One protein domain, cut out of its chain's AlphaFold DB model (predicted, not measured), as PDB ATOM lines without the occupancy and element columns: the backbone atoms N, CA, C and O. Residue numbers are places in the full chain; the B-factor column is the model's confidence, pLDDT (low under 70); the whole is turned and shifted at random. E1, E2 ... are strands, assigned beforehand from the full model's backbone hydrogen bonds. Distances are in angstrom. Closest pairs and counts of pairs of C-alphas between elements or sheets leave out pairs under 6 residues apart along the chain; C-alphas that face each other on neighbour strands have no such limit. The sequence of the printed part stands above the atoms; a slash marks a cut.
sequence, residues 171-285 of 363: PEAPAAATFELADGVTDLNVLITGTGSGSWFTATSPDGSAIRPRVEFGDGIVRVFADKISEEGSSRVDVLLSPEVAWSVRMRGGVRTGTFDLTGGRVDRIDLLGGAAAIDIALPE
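This is residues 171 to 285 of the 363 residues of an uncharacterized protein of Actinoplanes derwentensis (UniProt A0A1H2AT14). The chain is wound in stacked turns that make a flattened sandwich of two sheets face to face, with strands running nearly the same line in both. E1 with E2, E7 with E8 and E9 with E10 are three such turns, one strand in each sheet, while the hairpin E4 and E5 lies at the other end of the stack, facing E3 and E6. The printed part has 115 residues with no named helix and ten named strands, E1 to E10 in order; it is all strand. The sheets run E4 E5 E1 E7 E9 and E3 E6 E2 E8 E10, both mixed. The whole is compact, with a radius of gyration of the C-alphas of 13.3 A, and spans 39 by 29 by 24 A.

E1, residues 176 to 181, begins at C-alpha 176 at (91.901, 16.071, 77.537). E2 is residues 185 to 192, 19.7 A long, and E3 is residues 201 to 204. E4, residues 211 to 218, measures 22.3 A, and E5, residues 221 to 228, 21.9 A. E6 is residues 236 to 241, E7 residues 246 to 251, E8 residues 255 to 261 and E9 residues 266 to 272. E10, residues 276 to 282, ends at C-alpha 282 at (76.989, 25.290, 85.431).

The two sheets form a sandwich, two sheets face to face, 9.8 A centre to centre where they face each other, with best planes 18 degrees apart. In the first sheet E1 and E7 are parallel at 18 degrees, with N 179 and O 248 at 2.8 A. E7 and E9 are parallel at 12 degrees, with N 251 and O 271 at 2.8 A. E5 and E1 are parallel at 20 degrees, with N 222 and O 178 at 2.8 A. E4 and E5 form a hairpin, antiparallel at 156 degrees, with N 214 and O 225 at 2.9 A. In the second sheet E2 and E8 are parallel at 6 degrees, with N 190 and O 259 at 2.8 A, and E8 and E10 at 1 degrees, with N 260 and O 280 at 2.8 A. E6 and E2 are parallel at 18 degrees, with N 239 and O 189 at 2.7 A. E3 and E6 are antiparallel at 165 degrees, with N 202 and O 240 at 2.9 A. Between the sheets, the closest C-alphas of E3 and E4, those of Thr 204 and Pro 213, are 6.0 A apart.

The C-alphas farthest apart, those of Glu 231 and Glu 285, are 41.1 A apart. The printed part has no cut, and no link is long. Mean pLDDT of the printed part is 95.6; residue 171 alone is under 70.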
ATOM      1  N   PRO A 171      95.608   3.021  83.876       67.31
ATOM      2  CA  PRO A 171      95.823   3.913  82.747       67.31
ATOM      3  C   PRO A 171      95.746   5.361  83.232       67.31
ATOM      4  O   PRO A 171      94.744   5.771  83.820       67.31
ATOM      5  N   GLU A 172      96.838   6.094  83.025       82.94
ATOM      6  CA  GLU A 172      96.950   7.496  83.407       82.94
ATOM      7  C   GLU A 172      95.852   8.302  82.704       82.94
ATOM      8  O   GLU A 172      95.506   8.037  81.547       82.94
ATOM      9  N   ALA A 173      95.263   9.255  83.424       87.44
ATOM     10  CA  ALA A 173      94.223  10.098  82.863       87.44
ATOM     11  C   ALA A 173      94.798  10.925  81.696       87.44
ATOM     12  O   ALA A 173      95.895  11.478  81.816       87.44
ATOM     13  N   PRO A 174      94.092  11.029  80.556       93.69
ATOM     14  CA  PRO A 174      94.547  11.877  79.465       93.69
ATOM     15  C   PRO A 174      94.457  13.354  79.867       93.69
ATOM     16  O   PRO A 174      93.604  13.742  80.659       93.69
ATOM     17  N   ALA A 175      95.277  14.211  79.256       94.94
ATOM     18  CA  ALA A 175      95.195  15.655  79.492       94.94
ATOM     19  C   ALA A 175      93.839  16.254  79.059       94.94
ATOM     20  O   ALA A 175      93.368  17.223  79.654       94.94
ATOM     21  N   ALA A 176      93.211  15.673  78.033       96.88
ATOM     22  CA  ALA A 176      91.901  16.071  77.537       96.88
ATOM     23  C   ALA A 176      91.116  14.860  77.019       96.88
ATOM     24  O   ALA A 176      91.703  13.913  76.485       96.88
ATOM     25  N   ALA A 177      89.792  14.901  77.151       97.88
ATOM     26  CA  ALA A 177      88.887  13.881  76.636       97.88
ATOM     27  C   ALA A 177      87.508  14.467  76.304       97.88
ATOM     28  O   ALA A 177      87.132  15.551  76.747       97.88
ATOM     29  N   THR A 178      86.724  13.727  75.524       98.62
ATOM     30  CA  THR A 178      85.317  14.045  75.264       98.62
ATOM     31  C   THR A 178      84.417  13.091  76.035       98.62
ATOM     32  O   THR A 178      84.535  11.881  75.880       98.62
ATOM     33  N   PHE A 179      83.479  13.613  76.815       98.62
ATOM     34  CA  PHE A 179      82.327  12.845  77.272       98.62
ATOM     35  C   PHE A 179      81.244  12.881  76.188       98.62
ATOM     36  O   PHE A 179      80.887  13.958  75.714       98.62
ATOM     37  N   GLU A 180      80.709  11.721  75.803       98.88
ATOM     38  CA  GLU A 180      79.628  11.612  74.823       98.88
ATOM     39  C   GLU A 180      78.469  10.754  75.350       98.88
ATOM     40  O   GLU A 180      78.636   9.555  75.567       98.88
ATOM     41  N   LEU A 181      77.266  11.329  75.473       98.69
ATOM     42  CA  LEU A 181      76.037  10.537  75.597       98.69
ATOM     43  C   LEU A 181      75.582  10.098  74.198       98.69
ATOM     44  O   LEU A 181      75.190  10.934  73.376       98.69
ATOM     45  N   ALA A 182      75.620   8.793  73.929       98.44
ATOM     46  CA  ALA A 182      75.282   8.231  72.626       98.44
ATOM     47  C   ALA A 182      73.775   8.031  72.421       98.44
ATOM     48  O   ALA A 182      73.286   8.353  71.338       98.44
ATOM     49  N   ASP A 183      73.074   7.539  73.446       97.69
ATOM     50  CA  ASP A 183      71.661   7.143  73.389       97.69
ATOM     51  C   ASP A 183      70.764   8.073  74.204       97.69
ATOM     52  O   ASP A 183      71.221   8.793  75.091       97.69
ATOM     53  N   GLY A 184      69.462   8.052  73.914       97.19
ATOM     54  CA  GLY A 184      68.491   8.852  74.651       97.19
ATOM     55  C   GLY A 184      68.216   8.317  76.056       97.19
ATOM     56  O   GLY A 184      68.052   7.113  76.255       97.19
ATOM     57  N   VAL A 185      68.105   9.223  77.026       98.25
ATOM     58  CA  VAL A 185      67.741   8.916  78.420       98.25
ATOM     59  C   VAL A 185      66.660   9.885  78.895       98.25
ATOM     60  O   VAL A 185      66.405  10.903  78.266       98.25
ATOM     61  N   THR A 186      65.960   9.589  79.987       97.94
ATOM     62  CA  THR A 186      65.014  10.563  80.562       97.94
ATOM     63  C   THR A 186      65.774  11.665  81.288       97.94
ATOM     64  O   THR A 186      65.576  12.838  80.978       97.94
ATOM     65  N   ASP A 187      66.682  11.295  82.189       98.50
ATOM     66  CA  ASP A 187      67.456  12.245  82.984       98.50
ATOM     67  C   ASP A 187      68.951  11.940  82.867       98.50
ATOM     68  O   ASP A 187      69.379  10.796  83.036       98.50
ATOM     69  N   LEU A 188      69.749  12.966  82.590       98.81
ATOM     70  CA  LEU A 188      71.206  12.897  82.583       98.81
ATOM     71  C   LEU A 188      71.749  13.867  83.628       98.81
ATOM     72  O   LEU A 188      71.423  15.050  83.579       98.81
ATOM     73  N   ASN A 189      72.622  13.393  84.512       98.69
ATOM     74  CA  ASN A 189      73.411  14.257  85.385       98.69
ATOM     75  C   ASN A 189      74.893  14.019  85.137       98.69
ATOM     76  O   ASN A 189      75.351  12.883  85.193       98.69
ATOM     77  N   VAL A 190      75.640  15.086  84.887       98.69
ATOM     78  CA  VAL A 190      77.088  15.054  84.688       98.69
ATOM     79  C   VAL A 190      77.724  15.982  85.706       98.69
ATOM     80  O   VAL A 190      77.329  17.142  85.802       98.69
ATOM     81  N   LEU A 191      78.695  15.474  86.459       98.38
ATOM     82  CA  LEU A 191      79.374  16.219  87.513       98.38
ATOM     83  C   LEU A 191      80.891  16.061  87.395       98.38
ATOM     84  O   LEU A 191      81.395  14.939  87.324       98.38
ATOM     85  N   ILE A 192      81.625  17.173  87.437       97.69
ATOM     86  CA  ILE A 192      83.085  17.154  87.596       97.69
ATOM     87  C   ILE A 192      83.419  17.300  89.085       97.69
ATOM     88  O   ILE A 192      83.239  18.369  89.659       97.69
ATOM     89  N   THR A 193      83.877  16.226  89.730       92.69
ATOM     90  CA  THR A 193      84.182  16.227  91.184       92.69
ATOM     91  C   THR A 193      85.241  15.194  91.607       92.69
ATOM     92  O   THR A 193      85.687  15.169  92.752       92.69
ATOM     93  N   GLY A 194      85.707  14.356  90.674       79.69
ATOM     94  CA  GLY A 194      86.571  13.213  90.969       79.69
ATOM     95  C   GLY A 194      85.752  11.958  91.280       79.69
ATOM     96  O   GLY A 194      84.636  12.021  91.784       79.69
ATOM     97  N   THR A 195      86.283  10.790  90.928       79.88
ATOM     98  CA  THR A 195      85.534   9.518  91.001       79.88
ATOM     99  C   THR A 195      85.740   8.762  92.316       79.88
ATOM    100  O   THR A 195      85.020   7.807  92.596       79.88
ATOM    101  N   GLY A 196      86.766   9.125  93.097       74.38
ATOM    102  CA  GLY A 196      87.182   8.422  94.319       74.38
ATOM    103  C   GLY A 196      87.751   7.008  94.111       74.38
ATOM    104  O   GLY A 196      88.224   6.407  95.071       74.38
ATOM    105  N   SER A 197      87.733   6.473  92.884       71.88
ATOM    106  CA  SER A 197      88.045   5.069  92.571       71.88
ATOM    107  C   SER A 197      89.343   4.876  91.780       71.88
ATOM    108  O   SER A 197      89.641   3.768  91.341       71.88
ATOM    109  N   GLY A 198      90.109   5.949  91.555       74.69
ATOM    110  CA  GLY A 198      91.289   5.939  90.681       74.69
ATOM    111  C   GLY A 198      90.957   5.868  89.183       74.69
ATOM    112  O   GLY A 198      91.854   6.004  88.360       74.69
ATOM    113  N   SER A 199      89.680   5.702  88.815       88.31
ATOM    114  CA  SER A 199      89.197   5.944  87.452       88.31
ATOM    115  C   SER A 199      89.067   7.446  87.203       88.31
ATOM    116  O   SER A 199      88.795   8.210  88.122       88.31
ATOM    117  N   TRP A 200      89.181   7.910  85.969       92.75
ATOM    118  CA  TRP A 200      88.968   9.324  85.635       92.75
ATOM    119  C   TRP A 200      87.544   9.617  85.122       92.75
ATOM    120  O   TRP A 200      87.198  10.773  84.883       92.75
ATOM    121  N   PHE A 201      86.688   8.591  85.024       95.25
ATOM    122  CA  PHE A 201      85.247   8.719  84.776       95.25
ATOM    123  C   PHE A 201      84.448   7.561  85.398       95.25
ATOM    124  O   PHE A 201      84.981   6.488  85.692       95.25
ATOM    125  N   THR A 202      83.146   7.749  85.596       95.94
ATOM    126  CA  THR A 202      82.193   6.695  85.980       95.94
ATOM    127  C   THR A 202      80.805   7.053  85.456       95.94
ATOM    128  O   THR A 202      80.441   8.224  85.469       95.94
ATOM    129  N   ALA A 203      80.030   6.060  85.019       97.12
ATOM    130  CA  ALA A 203      78.617   6.228  84.693       97.12
ATOM    131  C   ALA A 203      77.792   5.145  85.396       97.12
ATOM    132  O   ALA A 203      78.132   3.963  85.339       97.12
ATOM    133  N   THR A 204      76.711   5.552  86.049       97.19
ATOM    134  CA  THR A 204      75.832   4.679  86.835       97.19
ATOM    135  C   THR A 204      74.373   5.011  86.576       97.19
ATOM    136  O   THR A 204      74.042   6.128  86.183       97.19
ATOM    137  N   SER A 205      73.490   4.046  86.803       97.38
ATOM    138  CA  SER A 205      72.057   4.288  86.926       97.38
ATOM    139  C   SER A 205      71.606   3.974  88.357       97.38
ATOM    140  O   SER A 205      72.258   3.173  89.033       97.38
ATOM    141  N   PRO A 206      70.525   4.606  88.848       95.56
ATOM    142  CA  PRO A 206      69.961   4.274  90.152       95.56
ATOM    143  C   PRO A 206      69.476   2.820  90.235       95.56
ATOM    144  O   PRO A 206      69.109   2.214  89.224       95.56
ATOM    145  N   ASP A 207      69.385   2.289  91.454       92.69
ATOM    146  CA  ASP A 207      68.786   0.975  91.697       92.69
ATOM    147  C   ASP A 207      67.351   0.909  91.145       92.69
ATOM    148  O   ASP A 207      66.556   1.838  91.305       92.69
ATOM    149  N   GLY A 208      67.010  -0.198  90.480       91.88
ATOM    150  CA  GLY A 208      65.702  -0.371  89.835       91.88
ATOM    151  C   GLY A 208      65.515   0.438  88.543       91.88
ATOM    152  O   GLY A 208      64.384   0.602  88.084       91.88
ATOM    153  N   SER A 209      66.593   0.962  87.953       95.56
ATOM    154  CA  SER A 209      66.546   1.622  86.647       95.56
ATOM    155  C   SER A 209      66.141   0.664  85.518       95.56
ATOM    156  O   SER A 209      66.526  -0.504  85.496       95.56
ATOM    157  N   ALA A 210      65.407   1.195  84.534       97.00
ATOM    158  CA  ALA A 210      65.061   0.491  83.299       97.00
ATOM    159  C   ALA A 210      66.268   0.295  82.359       97.00
ATOM    160  O   ALA A 210      66.182  -0.447  81.375       97.00
ATOM    161  N   ILE A 211      67.389   0.966  82.648       98.00
ATOM    162  CA  ILE A 211      68.602   0.975  81.832       98.00
ATOM    163  C   ILE A 211      69.846   0.655  82.666       98.00
ATOM    164  O   ILE A 211      69.922   0.933  83.865       98.00
ATOM    165  N   ARG A 212      70.865   0.124  81.995       97.94
ATOM    166  CA  ARG A 212      72.222  -0.017  82.516       97.94
ATOM    167  C   ARG A 212      73.187   0.755  81.615       97.94
ATOM    168  O   ARG A 212      73.263   0.444  80.427       97.94
ATOM    169  N   PRO A 213      73.949   1.724  82.147       97.94
ATOM    170  CA  PRO A 213      74.973   2.397  81.368       97.94
ATOM    171  C   PRO A 213      76.050   1.409  80.921       97.94
ATOM    172  O   PRO A 213      76.601   0.669  81.740       97.94
ATOM    173  N   ARG A 214      76.373   1.420  79.629       97.69
ATOM    174  CA  ARG A 214      77.580   0.787  79.090       97.69
ATOM    175  C   ARG A 214      78.532   1.891  78.670       97.69
ATOM    176  O   ARG A 214      78.148   2.772  77.904       97.69
ATOM    177  N   VAL A 215      79.759   1.848  79.176       97.31
ATOM    178  CA  VAL A 215      80.782   2.843  78.847       97.31
ATOM    179  C   VAL A 215      81.846   2.215  77.968       97.31
ATOM    180  O   VAL A 215      82.377   1.153  78.285       97.31
ATOM    181  N   GLU A 216      82.159   2.896  76.878       96.44
ATOM    182  CA  GLU A 216      83.232   2.548  75.960       96.44
ATOM    183  C   GLU A 216      84.205   3.726  75.898       96.44
ATOM    184  O   GLU A 216      83.786   4.879  75.794       96.44
ATOM    185  N   PHE A 217      85.505   3.445  75.979       95.00
ATOM    186  CA  PHE A 217      86.543   4.458  75.824       95.00
ATOM    187  C   PHE A 217      87.450   4.109  74.650       95.00
ATOM    188  O   PHE A 217      88.027   3.024  74.598       95.00
ATOM    189  N   GLY A 218      87.575   5.049  73.719       93.44
ATOM    190  CA  GLY A 218      88.437   4.947  72.548       93.44
ATOM    191  C   GLY A 218      88.555   6.304  71.867       93.44
ATOM    192  O   GLY A 218      87.653   7.132  71.982       93.44
ATOM    193  N   ASP A 219      89.683   6.556  71.204       92.88
ATOM    194  CA  ASP A 219      89.937   7.798  70.457       92.88
ATOM    195  C   ASP A 219      89.760   9.087  71.289       92.88
ATOM    196  O   ASP A 219      89.352  10.128  70.779       92.88
ATOM    197  N   GLY A 220      90.031   9.018  72.599       94.69
ATOM    198  CA  GLY A 220      89.845  10.146  73.519       94.69
ATOM    199  C   GLY A 220      88.379  10.458  73.849       94.69
ATOM    200  O   GLY A 220      88.101  11.498  74.442       94.69
ATOM    201  N   ILE A 221      87.439   9.579  73.491       97.81
ATOM    202  CA  ILE A 221      86.004   9.745  73.736       97.81
ATOM    203  C   ILE A 221      85.530   8.695  74.741       97.81
ATOM    204  O   ILE A 221      85.607   7.495  74.488       97.81
ATOM    205  N   VAL A 222      84.998   9.156  75.873       97.81
ATOM    206  CA  VAL A 222      84.214   8.359  76.822       97.81
ATOM    207  C   VAL A 222      82.772   8.367  76.344       97.81
ATOM    208  O   VAL A 222      82.031   9.325  76.573       97.81
ATOM    209  N   ARG A 223      82.375   7.305  75.650       98.62
ATOM    210  CA  ARG A 223      81.030   7.152  75.105       98.62
ATOM    211  C   ARG A 223      80.161   6.346  76.059       98.62
ATOM    212  O   ARG A 223      80.507   5.226  76.425       98.62
ATOM    213  N   VAL A 224      79.016   6.906  76.431       98.62
ATOM    214  CA  VAL A 224      78.026   6.272  77.302       98.62
ATOM    215  C   VAL A 224      76.793   5.891  76.489       98.62
ATOM    216  O   VAL A 224      76.137   6.747  75.894       98.62
ATOM    217  N   PHE A 225      76.483   4.599  76.496       98.50
ATOM    218  CA  PHE A 225      75.269   3.999  75.946       98.50
ATOM    219  C   PHE A 225      74.300   3.638  77.073       98.50
ATOM    220  O   PHE A 225      74.722   3.409  78.211       98.50
ATOM    221  N   ALA A 226      73.010   3.553  76.758       97.69
ATOM    222  CA  ALA A 226      71.962   3.201  77.713       97.69
ATOM    223  C   ALA A 226      71.308   1.871  77.317       97.69
ATOM    224  O   ALA A 226      70.290   1.842  76.625       97.69
ATOM    225  N   ASP A 227      71.882   0.755  77.774       97.69
ATOM    226  CA  ASP A 227      71.340  -0.569  77.474       97.69
ATOM    227  C   ASP A 227      70.037  -0.780  78.244       97.69
ATOM    228  O   ASP A 227      70.019  -0.767  79.478       97.69
ATOM    229  N   LYS A 228      68.935  -1.004  77.531       96.56
ATOM    230  CA  LYS A 228      67.648  -1.317  78.154       96.56
ATOM    231  C   LYS A 228      67.703  -2.688  78.834       96.56
ATOM    232  O   LYS A 228      68.066  -3.677  78.202       96.56
ATOM    233  N   ILE A 229      67.314  -2.745  80.107       96.75
ATOM    234  CA  ILE A 229      67.284  -3.976  80.917       96.75
ATOM    235  C   ILE A 229      65.891  -4.305  81.472       96.75
ATOM    236  O   ILE A 229      65.672  -5.424  81.930       96.75
ATOM    237  N   SER A 230      64.953  -3.356  81.430       95.12
ATOM    238  CA  SER A 230      63.566  -3.517  81.881       95.12
ATOM    239  C   SER A 230      62.644  -2.535  81.138       95.12
ATOM    240  O   SER A 230      63.100  -1.537  80.579       95.12
ATOM    241  N   GLU A 231      61.343  -2.830  81.105       93.31
ATOM    242  CA  GLU A 231      60.297  -1.897  80.644       93.31
ATOM    243  C   GLU A 231      59.862  -0.922  81.748       93.31
ATOM    244  O   GLU A 231      59.326   0.150  81.476       93.31
ATOM    245  N   GLU A 232      60.111  -1.295  83.000       91.75
ATOM    246  CA  GLU A 232      59.771  -0.530  84.193       91.75
ATOM    247  C   GLU A 232      61.032   0.062  84.827       91.75
ATOM    248  O   GLU A 232      62.095  -0.566  84.817       91.75
ATOM    249  N   GLY A 233      60.894   1.249  85.418       90.62
ATOM    250  CA  GLY A 233      61.971   1.950  86.117       90.62
ATOM    251  C   GLY A 233      62.369   3.268  85.454       90.62
ATOM    252  O   GLY A 233      61.907   3.618  84.370       90.62
ATOM    253  N   SER A 234      63.230   4.035  86.121       93.31
ATOM    254  CA  SER A 234      63.738   5.298  85.575       93.31
ATOM    255  C   SER A 234      64.778   5.053  84.485       93.31
ATOM    256  O   SER A 234      65.652   4.205  84.671       93.31
ATOM    257  N   SER A 235      64.787   5.867  83.430       96.56
ATOM    258  CA  SER A 235      65.897   5.935  82.469       96.56
ATOM    259  C   SER A 235      66.827   7.095  82.821       96.56
ATOM    260  O   SER A 235      66.900   8.075  82.085       96.56
ATOM    261  N   ARG A 236      67.476   7.022  83.989       97.88
ATOM    262  CA  ARG A 236      68.396   8.049  84.493       97.88
ATOM    263  C   ARG A 236      69.840   7.563  84.435       97.88
ATOM    264  O   ARG A 236      70.107   6.422  84.808       97.88
ATOM    265  N   VAL A 237      70.748   8.445  84.031       98.56
ATOM    266  CA  VAL A 237      72.196   8.215  84.054       98.56
ATOM    267  C   VAL A 237      72.875   9.320  84.853       98.56
ATOM    268  O   VAL A 237      72.671  10.503  84.591       98.56
ATOM    269  N   ASP A 238      73.698   8.920  85.814       98.31
ATOM    270  CA  ASP A 238      74.573   9.793  86.587       98.31
ATOM    271  C   ASP A 238      76.025   9.537  86.160       98.31
ATOM    272  O   ASP A 238      76.480   8.392  86.124       98.31
ATOM    273  N   VAL A 239      76.746  10.600  85.809       98.25
ATOM    274  CA  VAL A 239      78.113  10.564  85.287       98.25
ATOM    275  C   VAL A 239      79.013  11.414  86.171       98.25
ATOM    276  O   VAL A 239      78.735  12.588  86.411       98.25
ATOM    277  N   LEU A 240      80.121  10.826  86.613       97.88
ATOM    278  CA  LEU A 240      81.188  11.515  87.329       97.88
ATOM    279  C   LEU A 240      82.418  11.602  86.434       97.88
ATOM    280  O   LEU A 240      82.859  10.593  85.882       97.88
ATOM    281  N   LEU A 241      82.981  12.798  86.327       97.56
ATOM    282  CA  LEU A 241      84.168  13.100  85.540       97.56
ATOM    283  C   LEU A 241      85.284  13.621  86.457       97.56
ATOM    284  O   LEU A 241      85.035  14.314  87.451       97.56
ATOM    285  N   SER A 242      86.528  13.260  86.143       96.12
ATOM    286  CA  SER A 242      87.699  13.727  86.889       96.12
ATOM    287  C   SER A 242      88.018  15.191  86.569       96.12
ATOM    288  O   SER A 242      87.995  15.562  85.395       96.12
ATOM    289  N   PRO A 243      88.373  16.014  87.572       95.69
ATOM    290  CA  PRO A 243      88.816  17.392  87.365       95.69
ATOM    291  C   PRO A 243      90.211  17.495  86.727       95.69
ATOM    292  O   PRO A 243      90.608  18.574  86.293       95.69
ATOM    293  N   GLU A 244      90.964  16.392  86.674       94.38
ATOM    294  CA  GLU A 244      92.319  16.341  86.104       94.38
ATOM    295  C   GLU A 244      92.325  16.353  84.567       94.38
ATOM    296  O   GLU A 244      93.352  16.642  83.958       94.38
ATOM    297  N   VAL A 245      91.177  16.070  83.947       95.94
ATOM    298  CA  VAL A 245      91.003  15.994  82.493       95.94
ATOM    299  C   VAL A 245      90.276  17.251  82.009       95.94
ATOM    300  O   VAL A 245      89.270  17.651  82.597       95.94
ATOM    301  N   ALA A 246      90.751  17.877  80.929       96.69
ATOM    302  CA  ALA A 246      89.994  18.917  80.233       96.69
ATOM    303  C   ALA A 246      88.887  18.282  79.377       96.69
ATOM    304  O   ALA A 246      89.160  17.436  78.521       96.69
ATOM    305  N   TRP A 247      87.628  18.649  79.631       98.12
ATOM    306  CA  TRP A 247      86.483  17.968  79.035       98.12
ATOM    307  C   TRP A 247      85.843  18.760  77.900       98.12
ATOM    308  O   TRP A 247      85.441  19.912  78.054       98.12
ATOM    309  N   SER A 248      85.636  18.086  76.774       98.62
ATOM    310  CA  SER A 248      84.568  18.439  75.838       98.62
ATOM    311  C   SER A 248      83.324  17.610  76.158       98.62
ATOM    312  O   SER A 248      83.422  16.412  76.422       98.62
ATOM    313  N   VAL A 249      82.144  18.219  76.144       98.69
ATOM    314  CA  VAL A 249      80.872  17.551  76.459       98.69
ATOM    315  C   VAL A 249      80.033  17.460  75.197       98.69
ATOM    316  O   VAL A 249      79.763  18.471  74.559       98.69
ATOM    317  N   ARG A 250      79.582  16.257  74.845       98.81
ATOM    318  CA  ARG A 250      78.723  16.019  73.687       98.81
ATOM    319  C   ARG A 250      77.500  15.198  74.064       98.81
ATOM    320  O   ARG A 250      77.598  14.118  74.637       98.81
ATOM    321  N   MET A 251      76.327  15.671  73.677       98.62
ATOM    322  CA  MET A 251      75.062  14.986  73.907       98.62
ATOM    323  C   MET A 251      74.421  14.665  72.559       98.62
ATOM    324  O   MET A 251      73.817  15.539  71.944       98.62
ATOM    325  N   ARG A 252      74.583  13.430  72.066       98.50
ATOM    326  CA  ARG A 252      73.932  12.973  70.822       98.50
ATOM    327  C   ARG A 252      72.528  12.451  71.080       98.50
ATOM    328  O   ARG A 252      71.615  12.737  70.312       98.50
ATOM    329  N   GLY A 253      72.372  11.689  72.158       97.44
ATOM    330  CA  GLY A 253      71.075  11.221  72.619       97.44
ATOM    331  C   GLY A 253      70.198  12.371  73.106       97.44
ATOM    332  O   GLY A 253      70.693  13.330  73.691       97.44
ATOM    333  N   GLY A 254      68.889  12.283  72.869       97.94
ATOM    334  CA  GLY A 254      67.937  13.229  73.451       97.94
ATOM    335  C   GLY A 254      67.722  12.969  74.940       97.94
ATOM    336  O   GLY A 254      67.806  11.826  75.393       97.94
ATOM    337  N   VAL A 255      67.401  14.018  75.694       98.56
ATOM    338  CA  VAL A 255      67.046  13.903  77.115       98.56
ATOM    339  C   VAL A 255      65.729  14.595  77.416       98.56
ATOM    340  O   VAL A 255      65.326  15.513  76.710       98.56
ATOM    341  N   ARG A 256      65.028  14.210  78.483       98.56
ATOM    342  CA  ARG A 256      63.994  15.102  79.028       98.56
ATOM    343  C   ARG A 256      64.671  16.216  79.820       98.56
ATOM    344  O   ARG A 256      64.419  17.386  79.539       98.56
ATOM    345  N   THR A 257      65.553  15.841  80.741       98.75
ATOM    346  CA  THR A 257      66.313  16.763  81.590       98.75
ATOM    347  C   THR A 257      67.799  16.429  81.520       98.75
ATOM    348  O   THR A 257      68.179  15.279  81.728       98.75
ATOM    349  N   GLY A 258      68.646  17.422  81.258       98.81
ATOM    350  CA  GLY A 258      70.099  17.297  81.382       98.81
ATOM    351  C   GLY A 258      70.655  18.318  82.368       98.81
ATOM    352  O   GLY A 258      70.454  19.515  82.182       98.81
ATOM    353  N   THR A 259      71.359  17.852  83.394       98.81
ATOM    354  CA  THR A 259      72.062  18.693  84.370       98.81
ATOM    355  C   THR A 259      73.560  18.476  84.221       98.81
ATOM    356  O   THR A 259      74.041  17.354  84.362       98.81
ATOM    357  N   PHE A 260      74.307  19.540  83.963       98.81
ATOM    358  CA  PHE A 260      75.753  19.507  83.787       98.81
ATOM    359  C   PHE A 260      76.387  20.458  84.792       98.81
ATOM    360  O   PHE A 260      76.431  21.664  84.568       98.81
ATOM    361  N   ASP A 261      76.871  19.927  85.906       98.50
ATOM    362  CA  ASP A 261      77.678  20.694  86.845       98.50
ATOM    363  C   ASP A 261      79.158  20.468  86.530       98.50
ATOM    364  O   ASP A 261      79.785  19.478  86.914       98.50
ATOM    365  N   LEU A 262      79.697  21.394  85.748       98.31
ATOM    366  CA  LEU A 262      81.059  21.342  85.237       98.31
ATOM    367  C   LEU A 262      81.994  22.271  86.024       98.31
ATOM    368  O   LEU A 262      83.153  22.444  85.653       98.31
ATOM    369  N   THR A 263      81.501  22.862  87.115       97.31
ATOM    370  CA  THR A 263      82.214  23.878  87.904       97.31
ATOM    371  C   THR A 263      83.502  23.359  88.540       97.31
ATOM    372  O   THR A 263      84.405  24.142  88.822       97.31
ATOM    373  N   GLY A 264      83.619  22.043  88.740       95.88
ATOM    374  CA  GLY A 264      84.768  21.420  89.393       95.88
ATOM    375  C   GLY A 264      86.002  21.186  88.516       95.88
ATOM    376  O   GLY A 264      86.969  20.627  89.024       95.88
ATOM    377  N   GLY A 265      86.013  21.563  87.231       94.69
ATOM    378  CA  GLY A 265      87.172  21.311  86.359       94.69
ATOM    379  C   GLY A 265      87.317  22.270  85.183       94.69
ATOM    380  O   GLY A 265      87.047  23.459  85.310       94.69
ATOM    381  N   ARG A 266      87.804  21.762  84.044       95.81
ATOM    382  CA  ARG A 266      88.010  22.543  82.812       95.81
ATOM    383  C   ARG A 266      87.096  22.036  81.707       95.81
ATOM    384  O   ARG A 266      86.961  20.825  81.529       95.81
ATOM    385  N   VAL A 267      86.500  22.967  80.969       97.25
ATOM    386  CA  VAL A 267      85.578  22.674  79.870       97.25
ATOM    387  C   VAL A 267      86.033  23.411  78.623       97.25
ATOM    388  O   VAL A 267      86.122  24.634  78.639       97.25
ATOM    389  N   ASP A 268      86.262  22.671  77.542       96.56
ATOM    390  CA  ASP A 268      86.742  23.244  76.281       96.56
ATOM    391  C   ASP A 268      85.605  23.518  75.292       96.56
ATOM    392  O   ASP A 268      85.705  24.415  74.458       96.56
ATOM    393  N   ARG A 269      84.534  22.716  75.334       97.94
ATOM    394  CA  ARG A 269      83.421  22.775  74.374       97.94
ATOM    395  C   ARG A 269      82.198  22.035  74.893       97.94
ATOM    396  O   ARG A 269      82.326  21.016  75.573       97.94
ATOM    397  N   ILE A 270      81.017  22.501  74.490       98.75
ATOM    398  CA  ILE A 270      79.749  21.801  74.706       98.75
ATOM    399  C   ILE A 270      78.977  21.696  73.385       98.75
ATOM    400  O   ILE A 270      78.679  22.708  72.760       98.75
ATOM    401  N   ASP A 271      78.611  20.475  72.993       98.81
ATOM    402  CA  ASP A 271      77.820  20.164  71.800       98.81
ATOM    403  C   ASP A 271      76.509  19.444  72.199       98.81
ATOM    404  O   ASP A 271      76.516  18.276  72.597       98.81
ATOM    405  N   LEU A 272      75.363  20.112  72.063       98.75
ATOM    406  CA  LEU A 272      74.019  19.582  72.322       98.75
ATOM    407  C   LEU A 272      73.347  19.204  70.996       98.75
ATOM    408  O   LEU A 272      72.656  20.006  70.367       98.75
ATOM    409  N   LEU A 273      73.601  17.984  70.534       98.56
ATOM    410  CA  LEU A 273      73.131  17.493  69.236       98.56
ATOM    411  C   LEU A 273      71.742  16.841  69.339       98.56
ATOM    412  O   LEU A 273      70.946  16.938  68.409       98.56
ATOM    413  N   GLY A 274      71.445  16.198  70.468       98.00
ATOM    414  CA  GLY A 274      70.117  15.693  70.808       98.00
ATOM    415  C   GLY A 274      69.207  16.792  71.365       98.00
ATOM    416  O   GLY A 274      69.674  17.735  71.999       98.00
ATOM    417  N   GLY A 275      67.897  16.665  71.140       98.31
ATOM    418  CA  GLY A 275      66.906  17.592  71.694       98.31
ATOM    419  C   GLY A 275      66.662  17.383  73.190       98.31
ATOM    420  O   GLY A 275      66.896  16.293  73.722       98.31
ATOM    421  N   ALA A 276      66.152  18.420  73.858       98.62
ATOM    422  CA  ALA A 276      65.826  18.351  75.278       98.62
ATOM    423  C   ALA A 276      64.618  19.191  75.701       98.62
ATOM    424  O   ALA A 276      64.346  20.258  75.150       98.62
ATOM    425  N   ALA A 277      63.902  18.745  76.738       98.62
ATOM    426  CA  ALA A 277      62.892  19.599  77.364       98.62
ATOM    427  C   ALA A 277      63.552  20.648  78.273       98.62
ATOM    428  O   ALA A 277      63.152  21.811  78.241       98.62
ATOM    429  N   ALA A 278      64.574  20.263  79.039       98.81
ATOM    430  CA  ALA A 278      65.336  21.179  79.878       98.81
ATOM    431  C   ALA A 278      66.826  20.813  79.940       98.81
ATOM    432  O   ALA A 278      67.174  19.640  80.070       98.81
ATOM    433  N   ILE A 279      67.687  21.828  79.890       98.88
ATOM    434  CA  ILE A 279      69.138  21.717  80.069       98.88
ATOM    435  C   ILE A 279      69.596  22.786  81.069       98.88
ATOM    436  O   ILE A 279      69.349  23.970  80.845       98.88
ATOM    437  N   ASP A 280      70.269  22.383  82.147       98.88
ATOM    438  CA  ASP A 280      70.950  23.269  83.103       98.88
ATOM    439  C   ASP A 280      72.449  22.977  83.063       98.88
ATOM    440  O   ASP A 280      72.870  21.838  83.257       98.88
ATOM    441  N   ILE A 281      73.251  23.997  82.776       98.81
ATOM    442  CA  ILE A 281      74.708  23.900  82.710       98.81
ATOM    443  C   ILE A 281      75.284  24.898  83.704       98.81
ATOM    444  O   ILE A 281      74.999  26.086  83.606       98.81
ATOM    445  N   ALA A 282      76.134  24.441  84.617       98.56
ATOM    446  CA  ALA A 282      76.989  25.290  85.431       98.56
ATOM    447  C   ALA A 282      78.431  25.157  84.943       98.56
ATOM    448  O   ALA A 282      78.980  24.056  84.895       98.56
ATOM    449  N   LEU A 283      79.024  26.279  84.549       97.69
ATOM    450  CA  LEU A 283      80.368  26.336  83.994       97.69
ATOM    451  C   LEU A 283      81.388  26.769  85.050       97.69
ATOM    452  O   LEU A 283      81.051  27.577  85.920       97.69
ATOM    453  N   PRO A 284      82.637  26.282  84.954       95.06
ATOM    454  CA  PRO A 284      83.731  26.807  85.759       95.06
ATOM    455  C   PRO A 284      84.056  28.253  85.350       95.06
ATOM    456  O   PRO A 284      83.511  28.773  84.370       95.06
ATOM    457  N   GLU A 285      84.950  28.909  86.086       92.38
ATOM    458  CA  GLU A 285      85.531  30.187  85.663       92.38
ATOM    459  C   GLU A 285      86.246  30.015  84.309       92.38
ATOM    460  O   GLU A 285      86.895  28.993  84.069       92.38
TER     461      GLU A 285